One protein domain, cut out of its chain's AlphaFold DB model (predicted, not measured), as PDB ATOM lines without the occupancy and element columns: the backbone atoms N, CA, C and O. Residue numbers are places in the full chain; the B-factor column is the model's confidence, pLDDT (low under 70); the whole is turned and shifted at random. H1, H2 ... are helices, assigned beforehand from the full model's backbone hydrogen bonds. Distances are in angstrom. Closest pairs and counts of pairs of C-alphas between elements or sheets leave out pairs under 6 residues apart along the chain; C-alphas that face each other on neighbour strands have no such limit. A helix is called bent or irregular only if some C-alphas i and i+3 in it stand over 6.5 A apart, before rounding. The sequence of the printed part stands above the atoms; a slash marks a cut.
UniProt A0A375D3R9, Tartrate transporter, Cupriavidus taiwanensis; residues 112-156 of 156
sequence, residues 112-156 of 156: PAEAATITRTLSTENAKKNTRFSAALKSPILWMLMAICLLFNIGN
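This is residues 112 to 156 of the 156 residues of the protein "Tartrate transporter" of Cupriavidus taiwanensis (UniProt A0A375D3R9). Two helices of equal residue count, H1 and H3, form the two legs of a wide, open arch, joined across its top by a strung-out link and the single short turn of H2. The legs do not pack on each other, and the space between them is empty. The printed part has 45 residues with three named helices, in the order H1, H2, H3, and no named strand; the class is all helix. The whole is extended, with a radius of gyration of the C-alphas of 16.9 A, and flat in outline, its C-alphas spanning 48 by 27 by 11 A.

H1 and H3 are the longest helices, with 15 residues each. H1 is residues 112 to 126, 20.7 A from first to last C-alpha; it begins at C-alpha 112 at (30.747, 38.257, -56.470) and ends at C-alpha 126 at (39.714, 24.217, -44.141). H3 is residues 140 to 154, 21.1 A from first to last C-alpha, and ends at C-alpha 154 at (35.414, 26.505, -10.667). Between them lies H2, residues 133 to 136, four residues and 5.1 A from first to last C-alpha.

H1 touches no helix. H1 and H3 are apart, with no C-alpha of the one within 8 A of the other. H1 and H2 are apart too, though they follow each other in the chain. H2 and H3 are close but not clearly touching, with 1 pair of C-alphas within 8 A; their closest C-alphas, those of Ala 136 and Leu 142, are 6.8 A apart. The centres of H2 and H3 are 16.9 A apart. In H1 and H3 every O i to N i+4 pair is within hydrogen-bond range; H2 is too short for such a pair, and its 1 pair of O i and N i+3 is within range. H1, H2 and H3 are not bent.

The two C-alphas farthest apart are those of Pro 112 and Gly 155, at 48.3 A, and the first and last printed C-alphas, those of Pro 112 and Asn 156, are 46.8 A apart. Residues 112 to 156 stand free, with no C-alpha 8 or more residues away along the chain within 10 A. The link from H1 to H2 is short, with 6 residues, and the link from H2 to H3 is tight, with 3 residues; neither is long. The printed part has no cut, and Asn 156 is the chain's last residue. The mean pLDDT of the printed part is 83.4; residues 130 to 131 and 155 to 156 are under 70, the model's low-confidence places.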
ATOM      1  N   PRO A 112      30.294  39.602 -56.107       90.19
ATOM      2  CA  PRO A 112      30.747  38.257 -56.470       90.19
ATOM      3  C   PRO A 112      32.267  38.061 -56.333       90.19
ATOM      4  O   PRO A 112      32.727  36.984 -55.959       90.19
ATOM      5  N   ALA A 113      33.056  39.110 -56.590       90.31
ATOM      6  CA  ALA A 113      34.513  39.073 -56.461       90.31
ATOM      7  C   ALA A 113      34.980  38.986 -54.995       90.31
ATOM      8  O   ALA A 113      35.907  38.231 -54.677       90.31
ATOM      9  N   GLU A 114      34.332  39.718 -54.086       89.75
ATOM     10  CA  GLU A 114      34.619  39.657 -52.647       89.75
ATOM     11  C   GLU A 114      34.228  38.297 -52.067       89.75
ATOM     12  O   GLU A 114      35.038  37.659 -51.388       89.75
ATOM     13  N   ALA A 115      33.026  37.811 -52.398       89.25
ATOM     14  CA  ALA A 115      32.549  36.500 -51.971       89.25
ATOM     15  C   ALA A 115      33.485  35.372 -52.440       89.25
ATOM     16  O   ALA A 115      33.845  34.494 -51.649       89.25
ATOM     17  N   ALA A 116      33.963  35.428 -53.689       89.62
ATOM     18  CA  ALA A 116      34.929  34.467 -54.221       89.62
ATOM     19  C   ALA A 116      36.275  34.512 -53.477       89.62
ATOM     20  O   ALA A 116      36.874  33.471 -53.200       89.62
ATOM     21  N   THR A 117      36.748  35.706 -53.110       89.12
ATOM     22  CA  THR A 117      38.015  35.885 -52.381       89.12
ATOM     23  C   THR A 117      37.945  35.291 -50.973       89.12
ATOM     24  O   THR A 117      38.851  34.559 -50.555       89.12
ATOM     25  N   ILE A 118      36.853  35.558 -50.250       88.31
ATOM     26  CA  ILE A 118      36.613  35.011 -48.908       88.31
ATOM     27  C   ILE A 118      36.525  33.485 -48.980       88.31
ATOM     28  O   ILE A 118      37.260  32.786 -48.281       88.31
ATOM     29  N   THR A 119      35.705  32.956 -49.888       88.56
ATOM     30  CA  THR A 119      35.497  31.508 -50.038       88.56
ATOM     31  C   THR A 119      36.783  30.775 -50.422       88.56
ATOM     32  O   THR A 119      37.095  29.711 -49.877       88.56
ATOM     33  N   ARG A 120      37.599  31.358 -51.308       88.31
ATOM     34  CA  ARG A 120      38.908  30.797 -51.665       88.31
ATOM     35  C   ARG A 120      39.847  30.743 -50.462       88.31
ATOM     36  O   ARG A 120      40.481  29.720 -50.234       88.31
ATOM     37  N   THR A 121      39.917  31.813 -49.676       88.06
ATOM     38  CA  THR A 121      40.779  31.859 -48.485       88.06
ATOM     39  C   THR A 121      40.354  30.786 -47.479       88.06
ATOM     40  O   THR A 121      41.161  29.946 -47.078       88.06
ATOM     41  N   LEU A 122      39.059  30.720 -47.166       87.69
ATOM     42  CA  LEU A 122      38.509  29.759 -46.209       87.69
ATOM     43  C   LEU A 122      38.650  28.303 -46.663       87.69
ATOM     44  O   LEU A 122      38.937  27.431 -45.842       87.69
ATOM     45  N   SER A 123      38.487  28.015 -47.957       85.44
ATOM     46  CA  SER A 123      38.649  26.649 -48.476       85.44
ATOM     47  C   SER A 123      40.094  26.157 -48.349       85.44
ATOM     48  O   SER A 123      40.312  25.013 -47.942       85.44
ATOM     49  N   THR A 124      41.088  27.022 -48.586       85.06
ATOM     50  CA  THR A 124      42.507  26.665 -48.397       85.06
ATOM     51  C   THR A 124      42.876  26.393 -46.937       85.06
ATOM     52  O   THR A 124      43.691  25.508 -46.670       85.06
ATOM     53  N   GLU A 125      42.268  27.102 -45.983       83.75
ATOM     54  CA  GLU A 125      42.473  26.850 -44.552       83.75
ATOM     55  C   GLU A 125      41.745  25.591 -44.081       83.75
ATOM     56  O   GLU A 125      42.316  24.779 -43.353       83.75
ATOM     57  N   ASN A 126      40.501  25.388 -44.521       81.19
ATOM     58  CA  ASN A 126      39.714  24.217 -44.141       81.19
ATOM     59  C   ASN A 126      40.322  22.912 -44.670       81.19
ATOM     60  O   ASN A 126      40.276  21.909 -43.963       81.19
ATOM     61  N   ALA A 127      40.975  22.928 -45.837       78.50
ATOM     62  CA  ALA A 127      41.703  21.769 -46.361       78.50
ATOM     63  C   ALA A 127      42.854  21.300 -45.446       78.50
ATOM     64  O   ALA A 127      43.254  20.138 -45.501       78.50
ATOM     65  N   LYS A 128      43.384  22.182 -44.587       75.12
ATOM     66  CA  LYS A 128      44.442  21.859 -43.616       75.12
ATOM     67  C   LYS A 128      43.894  21.401 -42.260       75.12
ATOM     68  O   LYS A 128      44.665  20.927 -41.426       75.12
ATOM     69  N   LYS A 129      42.587  21.547 -42.005       74.19
ATOM     70  CA  LYS A 129      41.968  21.190 -40.721       74.19
ATOM     71  C   LYS A 129      41.688  19.690 -40.669       74.19
ATOM     72  O   LYS A 129      41.058  19.118 -41.551       74.19
ATOM     73  N   ASN A 130      42.129  19.050 -39.590       65.69
ATOM     74  CA  ASN A 130      41.883  17.633 -39.359       65.69
ATOM     75  C   ASN A 130      40.486  17.453 -38.738       65.69
ATOM     76  O   ASN A 130      40.276  17.771 -37.570       65.69
ATOM     77  N   THR A 131      39.515  16.971 -39.516       69.81
ATOM     78  CA  THR A 131      38.093  16.878 -39.117       69.81
ATOM     79  C   THR A 131      37.759  15.632 -38.291       69.81
ATOM     80  O   THR A 131      36.602  15.385 -37.948       69.81
ATOM     81  N   ARG A 132      38.758  14.809 -37.955       77.75
ATOM     82  CA  ARG A 132      38.528  13.511 -37.320       77.75
ATOM     83  C   ARG A 132      38.269  13.661 -35.816       77.75
ATOM     84  O   ARG A 132      39.201  13.783 -35.024       77.75
ATOM     85  N   PHE A 133      37.004  13.542 -35.410       73.94
ATOM     86  CA  PHE A 133      36.570  13.604 -34.003       73.94
ATOM     87  C   PHE A 133      37.341  12.638 -33.083       73.94
ATOM     88  O   PHE A 133      37.761  12.999 -31.986       73.94
ATOM     89  N   SER A 134      37.636  11.425 -33.565       76.56
ATOM     90  CA  SER A 134      38.411  10.434 -32.805       76.56
ATOM     91  C   SER A 134      39.869  10.841 -32.565       76.56
ATOM     92  O   SER A 134      40.500  10.322 -31.650       76.56
ATOM     93  N   ALA A 135      40.435  11.711 -33.407       78.38
ATOM     94  CA  ALA A 135      41.780  12.246 -33.213       78.38
ATOM     95  C   ALA A 135      41.775  13.388 -32.185       78.38
ATOM     96  O   ALA A 135      42.706  13.490 -31.392       78.38
ATOM     97  N   ALA A 136      40.699  14.181 -32.141       77.25
ATOM     98  CA  ALA A 136      40.518  15.233 -31.145       77.25
ATOM     99  C   ALA A 136      40.470  14.663 -29.715       77.25
ATOM    100  O   ALA A 136      41.193  15.139 -28.845       77.25
ATOM    101  N   LEU A 137      39.720  13.575 -29.495       82.25
ATOM    102  CA  LEU A 137      39.630  12.902 -28.187       82.25
ATOM    103  C   LEU A 137      40.950  12.272 -27.714       82.25
ATOM    104  O   LEU A 137      41.147  12.080 -26.518       82.25
ATOM    105  N   LYS A 138      41.857  11.941 -28.638       86.38
ATOM    106  CA  LYS A 138      43.178  11.380 -28.315       86.38
ATOM    107  C   LYS A 138      44.246  12.456 -28.099       86.38
ATOM    108  O   LYS A 138      45.375  12.119 -27.755       86.38
ATOM    109  N   SER A 139      43.919  13.731 -28.317       85.88
ATOM    110  CA  SER A 139      44.875  14.828 -28.198       85.88
ATOM    111  C   SER A 139      45.075  15.227 -26.729       85.88
ATOM    112  O   SER A 139      44.125  15.700 -26.102       85.88
ATOM    113  N   PRO A 140      46.294  15.115 -26.167       86.56
ATOM    114  CA  PRO A 140      46.564  15.529 -24.787       86.56
ATOM    115  C   PRO A 140      46.386  17.041 -24.588       86.56
ATOM    116  O   PRO A 140      45.999  17.484 -23.509       86.56
ATOM    117  N   ILE A 141      46.590  17.836 -25.645       88.75
ATOM    118  CA  ILE A 141      46.374  19.288 -25.627       88.75
ATOM    119  C   ILE A 141      44.892  19.608 -25.410       88.75
ATOM    120  O   ILE A 141      44.575  20.524 -24.660       88.75
ATOM    121  N   LEU A 142      43.979  18.842 -26.015       87.31
ATOM    122  CA  LEU A 142      42.541  19.064 -25.854       87.31
ATOM    123  C   LEU A 142      42.099  18.803 -24.406       87.31
ATOM    124  O   LEU A 142      41.370  19.610 -23.839       87.31
ATOM    125  N   TRP A 143      42.605  17.738 -23.778       90.25
ATOM    126  CA  TRP A 143      42.355  17.462 -22.359       90.25
ATOM    127  C   TRP A 143      42.938  18.531 -21.437       90.25
ATOM    128  O   TRP A 143      42.266  18.948 -20.497       90.25
ATOM    129  N   MET A 144      44.141  19.028 -21.733       91.50
ATOM    130  CA  MET A 144      44.741  20.133 -20.985       91.50
ATOM    131  C   MET A 144      43.901  21.413 -21.095       91.50
ATOM    132  O   MET A 144      43.633  22.052 -20.083       91.50
ATOM    133  N   LEU A 145      43.435  21.768 -22.297       89.75
ATOM    134  CA  LEU A 145      42.568  22.932 -22.502       89.75
ATOM    135  C   LEU A 145      41.228  22.781 -21.772       89.75
ATOM    136  O   LEU A 145      40.791  23.722 -21.115       89.75
ATOM    137  N   MET A 146      40.605  21.599 -21.821       88.25
ATOM    138  CA  MET A 146      39.375  21.330 -21.064       88.25
ATOM    139  C   MET A 146      39.598  21.448 -19.555       88.25
ATOM    140  O   MET A 146      38.771  22.047 -18.874       88.25
ATOM    141  N   ALA A 147      40.717  20.937 -19.037       90.88
ATOM    142  CA  ALA A 147      41.064  21.071 -17.627       90.88
ATOM    143  C   ALA A 147      41.257  22.541 -17.227       90.88
ATOM    144  O   ALA A 147      40.711  22.968 -16.216       90.88
ATOM    145  N   ILE A 148      41.964  23.333 -18.039       90.81
ATOM    146  CA  ILE A 148      42.136  24.775 -17.805       90.81
ATOM    147  C   ILE A 148      40.778  25.488 -17.794       90.81
ATOM    148  O   ILE A 148      40.491  26.240 -16.865       90.81
ATOM    149  N   CYS A 149      39.920  25.232 -18.786       86.00
ATOM    150  CA  CYS A 149      38.581  25.824 -18.842       86.00
ATOM    151  C   CYS A 149      37.717  25.430 -17.638       86.00
ATOM    152  O   CYS A 149      36.977  26.265 -17.118       86.00
ATOM    153  N   LEU A 150      37.809  24.179 -17.187       89.00
ATOM    154  CA  LEU A 150      37.071  23.682 -16.030       89.00
ATOM    155  C   LEU A 150      37.566  24.334 -14.732       89.00
ATOM    156  O   LEU A 150      36.753  24.810 -13.947       89.00
ATOM    157  N   LEU A 151      38.882  24.441 -14.542       90.38
ATOM    158  CA  LEU A 151      39.472  25.114 -13.382       90.38
ATOM    159  C   LEU A 151      39.129  26.606 -13.339       90.38
ATOM    160  O   LEU A 151      38.816  27.124 -12.272       90.38
ATOM    161  N   PHE A 152      39.133  27.285 -14.489       88.25
ATOM    162  CA  PHE A 152      38.720  28.685 -14.578       88.25
ATOM    163  C   PHE A 152      37.259  28.887 -14.152       88.25
ATOM    164  O   PHE A 152      36.964  29.827 -13.423       88.25
ATOM    165  N   ASN A 153      36.352  27.992 -14.560       80.06
ATOM    166  CA  ASN A 153      34.940  28.078 -14.173       80.06
ATOM    167  C   ASN A 153      34.683  27.698 -12.708       80.06
ATOM    168  O   ASN A 153      33.709  28.170 -12.142       80.06
ATOM    169  N   ILE A 154      35.524  26.857 -12.096       82.75
ATOM    170  CA  ILE A 154      35.414  26.505 -10.667       82.75
ATOM    171  C   ILE A 154      35.943  27.628  -9.761       82.75
ATOM    172  O   ILE A 154      35.530  27.729  -8.611       82.75
ATOM    173  N   GLY A 155      36.886  28.438 -10.253       67.25
ATOM    174  CA  GLY A 155      37.504  29.521  -9.486       67.25
ATOM    175  C   GLY A 155      36.717  30.840  -9.435       67.25
ATOM    176  O   GLY A 155      37.118  31.715  -8.670       67.25
ATOM    177  N   ASN A 156      35.653  30.985 -10.234       50.34
ATOM    178  CA  ASN A 156      34.705  32.112 -10.224       50.34
ATOM    179  C   ASN A 156      33.472  31.775  -9.379       50.34
ATOM    180  O   ASN A 156      32.924  32.711  -8.760       50.34
TER     181      ASN A 156